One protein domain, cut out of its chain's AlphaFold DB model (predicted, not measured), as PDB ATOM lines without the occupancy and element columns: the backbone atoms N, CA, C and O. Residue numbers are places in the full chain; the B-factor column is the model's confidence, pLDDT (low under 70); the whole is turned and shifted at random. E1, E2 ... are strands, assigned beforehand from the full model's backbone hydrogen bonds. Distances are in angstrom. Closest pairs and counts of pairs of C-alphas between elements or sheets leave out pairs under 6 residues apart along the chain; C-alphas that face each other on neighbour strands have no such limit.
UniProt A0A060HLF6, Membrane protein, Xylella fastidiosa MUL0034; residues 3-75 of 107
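What this domain is: This is residues 3 to 75 of the 107 residues of the protein "Membrane protein" of Xylella fastidiosa MUL0034 (UniProt A0A060HLF6). A long, bent hairpin, E3 and E4, makes a strongly twisted ribbon, with short E2 along the other side of E4 and two long loop stretches, residues 3 to 19 and 28 to 42. The 73 printed residues have no named helix and four strands, E1 to E4 along the chain; the class is all strand, and the mixed sheet runs E2, E4, E3. The whole is only just compact, close to loose, with a radius of gyration of the C-alphas of 13.3 A and spans of 34 by 32 by 24 A.

Where its parts are: E3, residues 43 to 57, is 22.6 A long and begins at C-alpha 43 (-0.242, 13.246, -33.233). E4, residues 60 to 74, is 30.8 A long and ends at C-alpha 74 (-4.278, 12.068, -31.126). E2 is residues 25 to 27, 6.5 A; E1 is residues 20 to 23, 8.1 A.

How they stand to each other: E3 and E4 are antiparallel at 160 degrees, with N 53 and O 64 2.8 A apart. E3 bends by 117 degrees at residue 47, E4 by 98 degrees at residue 70. E2 is parallel to E4 at 41 degrees; N 27 and O 67 are 2.8 A apart. E1, which pairs with no named strand, runs on into E2 at 63 degrees; residues 3 to 4 pair antiparallel with its residues 20 to 22. E1 and E3 are apart.

The domain as a whole: The C-alphas farthest apart, of Ser 9 and Glu 59, are 37.5 A apart. The printed part has no cut. The link E2 to E3 is long, 15 residues. Residues 15 to 19 have pLDDT under 70.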
ATOM      1  N   SER A   3       8.381  14.978 -38.624       85.12
ATOM      2  CA  SER A   3       8.655  14.655 -37.222       85.12
ATOM      3  C   SER A   3       9.083  15.894 -36.456       85.12
ATOM      4  O   SER A   3       9.905  16.667 -36.951       85.12
ATOM      5  N   ARG A   4       8.598  16.004 -35.221       87.31
ATOM      6  CA  ARG A   4       9.034  16.992 -34.235       87.31
ATOM      7  C   ARG A   4       9.577  16.295 -33.002       87.31
ATOM      8  O   ARG A   4       9.217  15.146 -32.730       87.31
ATOM      9  N   GLN A   5      10.417  17.009 -32.263       86.38
ATOM     10  CA  GLN A   5      10.848  16.564 -30.951       86.38
ATOM     11  C   GLN A   5       9.634  16.450 -30.022       86.38
ATOM     12  O   GLN A   5       8.690  17.239 -30.099       86.38
ATOM     13  N   LEU A   6       9.636  15.423 -29.178       87.06
ATOM     14  CA  LEU A   6       8.599  15.235 -28.173       87.06
ATOM     15  C   LEU A   6       9.045  15.890 -26.869       87.06
ATOM     16  O   LEU A   6      10.191  15.718 -26.446       87.06
ATOM     17  N   GLY A   7       8.125  16.598 -26.223       84.88
ATOM     18  CA  GLY A   7       8.298  17.052 -24.853       84.88
ATOM     19  C   GLY A   7       8.192  15.894 -23.849       84.88
ATOM     20  O   GLY A   7       7.866  14.760 -24.220       84.88
ATOM     21  N   PRO A   8       8.388  16.161 -22.548       86.31
ATOM     22  CA  PRO A   8       8.364  15.135 -21.498       86.31
ATOM     23  C   PRO A   8       7.046  14.350 -21.404       86.31
ATOM     24  O   PRO A   8       7.025  13.217 -20.938       86.31
ATOM     25  N   SER A   9       5.938  14.942 -21.860       86.38
ATOM     26  CA  SER A   9       4.613  14.313 -21.909       86.38
ATOM     27  C   SER A   9       4.401  13.405 -23.127       86.38
ATOM     28  O   SER A   9       3.318  12.847 -23.293       86.38
ATOM     29  N   GLY A  10       5.391  13.289 -24.020       86.50
ATOM     30  CA  GLY A  10       5.251  12.610 -25.308       86.50
ATOM     31  C   GLY A  10       4.458  13.411 -26.344       86.50
ATOM     32  O   GLY A  10       4.205  12.909 -27.441       86.50
ATOM     33  N   ARG A  11       4.047  14.644 -26.023       88.88
ATOM     34  CA  ARG A  11       3.415  15.575 -26.962       88.88
ATOM     35  C   ARG A  11       4.467  16.195 -27.883       88.88
ATOM     36  O   ARG A  11       5.542  16.519 -27.379       88.88
ATOM     37  N   PRO A  12       4.193  16.384 -29.185       86.56
ATOM     38  CA  PRO A  12       5.066  17.170 -30.047       86.56
ATOM     39  C   PRO A  12       5.253  18.566 -29.457       86.56
ATOM     40  O   PRO A  12       4.273  19.220 -29.112       86.56
ATOM     41  N   ASP A  13       6.500  18.994 -29.315       83.44
ATOM     42  CA  ASP A  13       6.809  20.305 -28.765       83.44
ATOM     43  C   ASP A  13       6.517  21.386 -29.816       83.44
ATOM     44  O   ASP A  13       7.155  21.427 -30.874       83.44
ATOM     45  N   SER A  14       5.519  22.231 -29.549       73.81
ATOM     46  CA  SER A  14       5.130  23.340 -30.424       73.81
ATOM     47  C   SER A  14       6.158  24.470 -30.442       73.81
ATOM     48  O   SER A  14       6.211  25.215 -31.421       73.81
ATOM     49  N   ASP A  15       6.987  24.575 -29.403       67.62
ATOM     50  CA  ASP A  15       7.884  25.710 -29.171       67.62
ATOM     51  C   ASP A  15       9.278  25.475 -29.771       67.62
ATOM     52  O   ASP A  15      10.097  26.389 -29.856       67.62
ATOM     53  N   THR A  16       9.540  24.265 -30.278       62.59
ATOM     54  CA  THR A  16      10.807  23.904 -30.941       62.59
ATOM     55  C   THR A  16      11.016  24.557 -32.315       62.59
ATOM     56  O   THR A  16      12.036  24.314 -32.959       62.59
ATOM     57  N   GLY A  17      10.111  25.424 -32.777       60.59
ATOM     58  CA  GLY A  17      10.218  26.105 -34.071       60.59
ATOM     59  C   GLY A  17      10.212  25.133 -35.262       60.59
ATOM     60  O   GLY A  17       9.672  24.031 -35.185       60.59
ATOM     61  N   ASP A  18      10.847  25.514 -36.375       61.25
ATOM     62  CA  ASP A  18      10.983  24.669 -37.579       61.25
ATOM     63  C   ASP A  18      12.023  23.537 -37.432       61.25
ATOM     64  O   ASP A  18      12.451  22.937 -38.425       61.25
ATOM     65  N   THR A  19      12.434  23.219 -36.198       62.59
ATOM     66  CA  THR A  19      13.410  22.167 -35.895       62.59
ATOM     67  C   THR A  19      12.774  20.794 -36.112       62.59
ATOM     68  O   THR A  19      12.282  20.127 -35.204       62.59
ATOM     69  N   ASN A  20      12.747  20.377 -37.372       73.75
ATOM     70  CA  ASN A  20      12.123  19.143 -37.815       73.75
ATOM     71  C   ASN A  20      13.174  18.037 -37.935       73.75
ATOM     72  O   ASN A  20      14.140  18.169 -38.683       73.75
ATOM     73  N   SER A  21      12.955  16.900 -37.274       74.69
ATOM     74  CA  SER A  21      13.888  15.758 -37.316       74.69
ATOM     75  C   SER A  21      13.803  14.928 -38.612       74.69
ATOM     76  O   SER A  21      14.409  13.864 -38.706       74.69
ATOM     77  N   GLY A  22      13.050  15.400 -39.614       85.69
ATOM     78  CA  GLY A  22      12.859  14.738 -40.905       85.69
ATOM     79  C   GLY A  22      11.403  14.392 -41.225       85.69
ATOM     80  O   GLY A  22      10.457  14.854 -40.584       85.69
ATOM     81  N   ARG A  23      11.210  13.598 -42.281       89.69
ATOM     82  CA  ARG A  23       9.897  13.095 -42.711       89.69
ATOM     83  C   ARG A  23       9.833  11.587 -42.533       89.69
ATOM     84  O   ARG A  23      10.820  10.898 -42.751       89.69
ATOM     85  N   PHE A  24       8.653  11.082 -42.196       91.38
ATOM     86  CA  PHE A  24       8.399   9.649 -42.050       91.38
ATOM     87  C   PHE A  24       6.982   9.286 -42.502       91.38
ATOM     88  O   PHE A  24       6.101  10.151 -42.651       91.38
ATOM     89  N   ILE A  25       6.780   7.989 -42.716       91.56
ATOM     90  CA  ILE A  25       5.482   7.368 -42.968       91.56
ATOM     91  C   ILE A  25       5.165   6.504 -41.750       91.56
ATOM     92  O   ILE A  25       5.984   5.677 -41.375       91.56
ATOM     93  N   ALA A  26       4.003   6.692 -41.128       91.69
ATOM     94  CA  ALA A  26       3.514   5.795 -40.084       91.69
ATOM     95  C   ALA A  26       2.333   4.990 -40.619       91.69
ATOM     96  O   ALA A  26       1.368   5.560 -41.126       91.69
ATOM     97  N   CYS A  27       2.421   3.671 -40.499       90.88
ATOM     98  CA  CYS A  27       1.388   2.738 -40.913       90.88
ATOM     99  C   CYS A  27       0.925   1.926 -39.707       90.88
ATOM    100  O   CYS A  27       1.740   1.455 -38.919       90.88
ATOM    101  N   ARG A  28      -0.387   1.735 -39.588       89.12
ATOM    102  CA  ARG A  28      -0.997   0.826 -38.619       89.12
ATOM    103  C   ARG A  28      -2.103   0.047 -39.314       89.12
ATOM    104  O   ARG A  28      -2.798   0.602 -40.162       89.12
ATOM    105  N   SER A  29      -2.246  -1.229 -38.975       86.19
ATOM    106  CA  SER A  29      -3.343  -2.054 -39.474       86.19
ATOM    107  C   SER A  29      -4.684  -1.597 -38.885       86.19
ATOM    108  O   SER A  29      -4.769  -1.199 -37.724       86.19
ATOM    109  N   GLY A  30      -5.737  -1.661 -39.700       85.38
ATOM    110  CA  GLY A  30      -7.082  -1.214 -39.335       85.38
ATOM    111  C   GLY A  30      -7.482   0.096 -40.010       85.38
ATOM    112  O   GLY A  30      -6.804   0.585 -40.913       85.38
ATOM    113  N   PHE A  31      -8.622   0.642 -39.586       79.31
ATOM    114  CA  PHE A  31      -9.180   1.877 -40.125       79.31
ATOM    115  C   PHE A  31      -9.208   2.968 -39.056       79.31
ATOM    116  O   PHE A  31      -9.686   2.752 -37.943       79.31
ATOM    117  N   TYR A  32      -8.715   4.143 -39.430       81.06
ATOM    118  CA  TYR A  32      -8.774   5.369 -38.651       81.06
ATOM    119  C   TYR A  32      -9.533   6.406 -39.472       81.06
ATOM    120  O   TYR A  32      -9.213   6.593 -40.644       81.06
ATOM    121  N   ASP A  33     -10.522   7.070 -38.870       82.12
ATOM    122  CA  ASP A  33     -11.317   8.090 -39.556       82.12
ATOM    123  C   ASP A  33     -10.413   9.259 -40.000       82.12
ATOM    124  O   ASP A  33      -9.848   9.948 -39.150       82.12
ATOM    125  N   PRO A  34     -10.254   9.532 -41.306       80.62
ATOM    126  CA  PRO A  34      -9.428  10.643 -41.772       80.62
ATOM    127  C   PRO A  34      -9.918  12.009 -41.273       80.62
ATOM    128  O   PRO A  34      -9.112  12.929 -41.145       80.62
ATOM    129  N   ALA A  35     -11.212  12.149 -40.956       81.12
ATOM    130  CA  ALA A  35     -11.804  13.413 -40.529       81.12
ATOM    131  C   ALA A  35     -11.237  13.919 -39.191       81.12
ATOM    132  O   ALA A  35     -11.165  15.129 -38.973       81.12
ATOM    133  N   ILE A  36     -10.784  13.018 -38.309       81.44
ATOM    134  CA  ILE A  36     -10.170  13.402 -37.025       81.44
ATOM    135  C   ILE A  36      -8.682  13.774 -37.157       81.44
ATOM    136  O   ILE A  36      -8.141  14.444 -36.272       81.44
ATOM    137  N   PHE A  37      -8.035  13.397 -38.268       82.06
ATOM    138  CA  PHE A  37      -6.650  13.745 -38.620       82.06
ATOM    139  C   PHE A  37      -6.601  14.985 -39.520       82.06
ATOM    140  O   PHE A  37      -5.937  15.012 -40.558       82.06
ATOM    141  N   SER A  38      -7.328  16.025 -39.125       81.12
ATOM    142  CA  SER A  38      -7.335  17.295 -39.838       81.12
ATOM    143  C   SER A  38      -6.007  18.058 -39.680       81.12
ATOM    144  O   SER A  38      -5.277  17.864 -38.698       81.12
ATOM    145  N   PRO A  39      -5.658  18.943 -40.633       80.69
ATOM    146  CA  PRO A  39      -4.512  19.836 -40.492       80.69
ATOM    147  C   PRO A  39      -4.562  20.631 -39.176       80.69
ATOM    148  O   PRO A  39      -5.623  21.090 -38.761       80.69
ATOM    149  N   GLY A  40      -3.411  20.792 -38.517       79.62
ATOM    150  CA  GLY A  40      -3.298  21.488 -37.224       79.62
ATOM    151  C   GLY A  40      -3.508  20.600 -35.991       79.62
ATOM    152  O   GLY A  40      -3.366  21.071 -34.866       79.62
ATOM    153  N   ARG A  41      -3.816  19.310 -36.169       84.25
ATOM    154  CA  ARG A  41      -3.872  18.335 -35.073       84.25
ATOM    155  C   ARG A  41      -2.481  17.770 -34.794       84.25
ATOM    156  O   ARG A  41      -1.738  17.427 -35.710       84.25
ATOM    157  N   GLU A  42      -2.155  17.627 -33.517       87.81
ATOM    158  CA  GLU A  42      -0.915  16.992 -33.081       87.81
ATOM    159  C   GLU A  42      -1.133  15.503 -32.846       87.81
ATOM    160  O   GLU A  42      -2.125  15.083 -32.240       87.81
ATOM    161  N   VAL A  43      -0.182  14.702 -33.318       89.56
ATOM    162  CA  VAL A  43      -0.242  13.246 -33.233       89.56
ATOM    163  C   VAL A  43       1.118  12.710 -32.825       89.56
ATOM    164  O   VAL A  43       2.136  13.102 -33.394       89.56
ATOM    165  N   THR A  44       1.118  11.784 -31.872       91.50
ATOM    166  CA  THR A  44       2.301  11.017 -31.480       91.50
ATOM    167  C   THR A  44       2.145   9.576 -31.943       91.50
ATOM    168  O   THR A  44       1.090   8.965 -31.760       91.50
ATOM    169  N   PHE A  45       3.208   9.024 -32.518       91.81
ATOM    170  CA  PHE A  45       3.282   7.628 -32.935       91.81
ATOM    171  C   PHE A  45       4.338   6.912 -32.102       91.81
ATOM    172  O   PHE A  45       5.440   7.429 -31.929       91.81
ATOM    173  N   ILE A  46       4.015   5.718 -31.615       92.56
ATOM    174  CA  ILE A  46       4.970   4.817 -30.966       92.56
ATOM    175  C   ILE A  46       4.993   3.538 -31.786       92.56
ATOM    176  O   ILE A  46       3.937   3.001 -32.116       92.56
ATOM    177  N   GLY A  47       6.184   3.075 -32.144       92.19
ATOM    178  CA  GLY A  47       6.346   1.913 -33.001       92.19
ATOM    179  C   GLY A  47       7.795   1.668 -33.387       92.19
ATOM    180  O   GLY A  47       8.715   2.284 -32.844       92.19
ATOM    181  N   LYS A  48       7.993   0.775 -34.355       94.38
ATOM    182  CA  LYS A  48       9.316   0.403 -34.871       94.38
ATOM    183  C   LYS A  48       9.455   0.793 -36.333       94.38
ATOM    184  O   LYS A  48       8.484   0.765 -37.083       94.38
ATOM    185  N   ILE A  49      10.674   1.123 -36.751       93.81
ATOM    186  CA  ILE A  49      10.984   1.291 -38.173       93.81
ATOM    187  C   ILE A  49      10.986  -0.103 -38.802       93.81
ATOM    188  O   ILE A  49      11.800  -0.947 -38.440       93.81
ATOM    189  N   GLU A  50      10.046  -0.344 -39.706       93.81
ATOM    190  CA  GLU A  50       9.881  -1.621 -40.399       93.81
ATOM    191  C   GLU A  50      10.735  -1.663 -41.667       93.81
ATOM    192  O   GLU A  50      11.387  -2.660 -41.967       93.81
ATOM    193  N   SER A  51      10.746  -0.562 -42.416       93.94
ATOM    194  CA  SER A  51      11.468  -0.461 -43.679       93.94
ATOM    195  C   SER A  51      11.710   0.996 -44.061       93.94
ATOM    196  O   SER A  51      11.386   1.922 -43.315       93.94
ATOM    197  N   TYR A  52      12.309   1.204 -45.229       93.19
ATOM    198  CA  TYR A  52      12.431   2.517 -45.843       93.19
ATOM    199  C   TYR A  52      11.762   2.490 -47.212       93.19
ATOM    200  O   TYR A  52      11.944   1.540 -47.972       93.19
ATOM    201  N   GLU A  53      11.016   3.540 -47.523       91.75
ATOM    202  CA  GLU A  53      10.283   3.700 -48.772       91.75
ATOM    203  C   GLU A  53      10.870   4.878 -49.549       91.75
ATOM    204  O   GLU A  53      10.989   5.984 -49.016       91.75
ATOM    205  N   ASN A  54      11.254   4.638 -50.800       91.44
ATOM    206  CA  ASN A  54      11.680   5.699 -51.705       91.44
ATOM    207  C   ASN A  54      10.436   6.371 -52.277       91.44
ATOM    208  O   ASN A  54       9.580   5.712 -52.871       91.44
ATOM    209  N   LYS A  55      10.317   7.677 -52.051       87.75
ATOM    210  CA  LYS A  55       9.189   8.468 -52.511       87.75
ATOM    211  C   LYS A  55       9.686   9.644 -53.326       87.75
ATOM    212  O   LYS A  55      10.459  10.466 -52.839       87.75
ATOM    213  N   TYR A  56       9.142   9.762 -54.528       88.31
ATOM    214  CA  TYR A  56       9.381  10.909 -55.383       88.31
ATOM    215  C   TYR A  56       8.639  12.133 -54.829       88.31
ATOM    216  O   TYR A  56       7.413  12.120 -54.686       88.31
ATOM    217  N   ILE A  57       9.385  13.170 -54.446       83.94
ATOM    218  CA  ILE A  57       8.853  14.417 -53.888       83.94
ATOM    219  C   ILE A  57       9.459  15.579 -54.674       83.94
ATOM    220  O   ILE A  57      10.636  15.902 -54.519       83.94
ATOM    221  N   GLY A  58       8.637  16.230 -55.499       84.31
ATOM    222  CA  GLY A  58       9.122  17.236 -56.444       84.31
ATOM    223  C   GLY A  58       9.955  16.563 -57.531       84.31
ATOM    224  O   GLY A  58       9.423  15.741 -58.265       84.31
ATOM    225  N   GLU A  59      11.244  16.889 -57.592       86.88
ATOM    226  CA  GLU A  59      12.196  16.321 -58.560       86.88
ATOM    227  C   GLU A  59      13.189  15.330 -57.927       86.88
ATOM    228  O   GLU A  59      14.058  14.787 -58.609       86.88
ATOM    229  N   TYR A  60      13.067  15.078 -56.621       85.06
ATOM    230  CA  TYR A  60      14.024  14.286 -55.855       85.06
ATOM    231  C   TYR A  60      13.410  12.981 -55.360       85.06
ATOM    232  O   TYR A  60      12.265  12.943 -54.900       85.06
ATOM    233  N   ASP A  61      14.212  11.918 -55.395       87.31
ATOM    234  CA  ASP A  61      13.873  10.659 -54.745       87.31
ATOM    235  C   ASP A  61      14.283  10.724 -53.269       87.31
ATOM    236  O   ASP A  61      15.457  10.916 -52.934       87.31
ATOM    237  N   TYR A  62      13.302  10.640 -52.371       87.25
ATOM    238  CA  TYR A  62      13.502  10.804 -50.938       87.25
ATOM    239  C   TYR A  62      13.241   9.489 -50.213       87.25
ATOM    240  O   TYR A  62      12.129   8.958 -50.229       87.25
ATOM    241  N   LYS A  63      14.257   8.990 -49.506       90.81
ATOM    242  CA  LYS A  63      14.153   7.772 -48.700       90.81
ATOM    243  C   LYS A  63      13.529   8.083 -47.341       90.81
ATOM    244  O   LYS A  63      14.150   8.713 -46.488       90.81
ATOM    245  N   LEU A  64      12.298   7.629 -47.133       91.88
ATOM    246  CA  LEU A  64      11.527   7.854 -45.914       91.88
ATOM    247  C   LEU A  64      11.545   6.604 -45.026       91.88
ATOM    248  O   LEU A  64      11.255   5.520 -45.526       91.88
ATOM    249  N   PRO A  65      11.819   6.713 -43.716       93.88
ATOM    250  CA  PRO A  65      11.556   5.618 -42.794       93.88
ATOM    251  C   PRO A  65      10.049   5.353 -42.711       93.88
ATOM    252  O   PRO A  65       9.237   6.274 -42.549       93.88
ATOM    253  N   LYS A  66       9.692   4.075 -42.799       94.56
ATOM    254  CA  LYS A  66       8.345   3.561 -42.597       94.56
ATOM    255  C   LYS A  66       8.255   2.953 -41.204       94.56
ATOM    256  O   LYS A  66       8.915   1.963 -40.893       94.56
ATOM    257  N   VAL A  67       7.449   3.577 -40.362       94.00
ATOM    258  CA  VAL A  67       7.192   3.174 -38.983       94.00
ATOM    259  C   VAL A  67       5.940   2.306 -38.959       94.00
ATOM    260  O   VAL A  67       4.866   2.759 -39.354       94.00
ATOM    261  N   SER A  68       6.072   1.080 -38.463       94.56
ATOM    262  CA  SER A  68       4.940   0.261 -38.041       94.56
ATOM    263  C   SER A  68       4.516   0.740 -36.656       94.56
ATOM    264  O   SER A  68       5.255   0.576 -35.683       94.56
ATOM    265  N   ALA A  69       3.396   1.462 -36.597       93.31
ATOM    266  CA  ALA A  69       2.925   2.144 -35.400       93.31
ATOM    267  C   ALA A  69       2.053   1.214 -34.544       93.31
ATOM    268  O   ALA A  69       0.957   0.826 -34.947       93.31
ATOM    269  N   ASP A  70       2.517   0.938 -33.329       90.75
ATOM    270  CA  ASP A  70       1.801   0.181 -32.304       90.75
ATOM    271  C   ASP A  70       0.738   1.050 -31.617       90.75
ATOM    272  O   ASP A  70      -0.372   0.601 -31.320       90.75
ATOM    273  N   VAL A  71       1.060   2.329 -31.389       89.94
ATOM    274  CA  VAL A  71       0.174   3.307 -30.748       89.94
ATOM    275  C   VAL A  71       0.120   4.582 -31.579       89.94
ATOM    276  O   VAL A  71       1.145   5.105 -32.014       89.94
ATOM    277  N   ILE A  72      -1.098   5.090 -31.768       90.69
ATOM    278  CA  ILE A  72      -1.368   6.400 -32.361       90.69
ATOM    279  C   ILE A  72      -2.113   7.198 -31.303       90.69
ATOM    280  O   ILE A  72      -3.203   6.800 -30.891       90.69
ATOM    281  N   TYR A  73      -1.524   8.299 -30.858       90.00
ATOM    282  CA  TYR A  73      -2.117   9.177 -29.864       90.00
ATOM    283  C   TYR A  73      -2.461  10.522 -30.497       90.00
ATOM    284  O   TYR A  73      -1.573  11.269 -30.907       90.00
ATOM    285  N   LEU A  74      -3.757  10.816 -30.588       90.38
ATOM    286  CA  LEU A  74      -4.278  12.068 -31.126       90.38
ATOM    287  C   LEU A  74      -4.526  13.048 -29.975       90.38
ATOM    288  O   LEU A  74      -5.430  12.846 -29.163       90.38
ATOM    289  N   TRP A  75      -3.745  14.124 -29.916       89.12
ATOM    290  CA  TRP A  75      -3.856  15.115 -28.847       89.12
ATOM    291  C   TRP A  75      -5.161  15.909 -28.958       89.12
ATOM    292  O   TRP A  75      -5.596  16.202 -30.071       89.12
TER     293      TRP A  75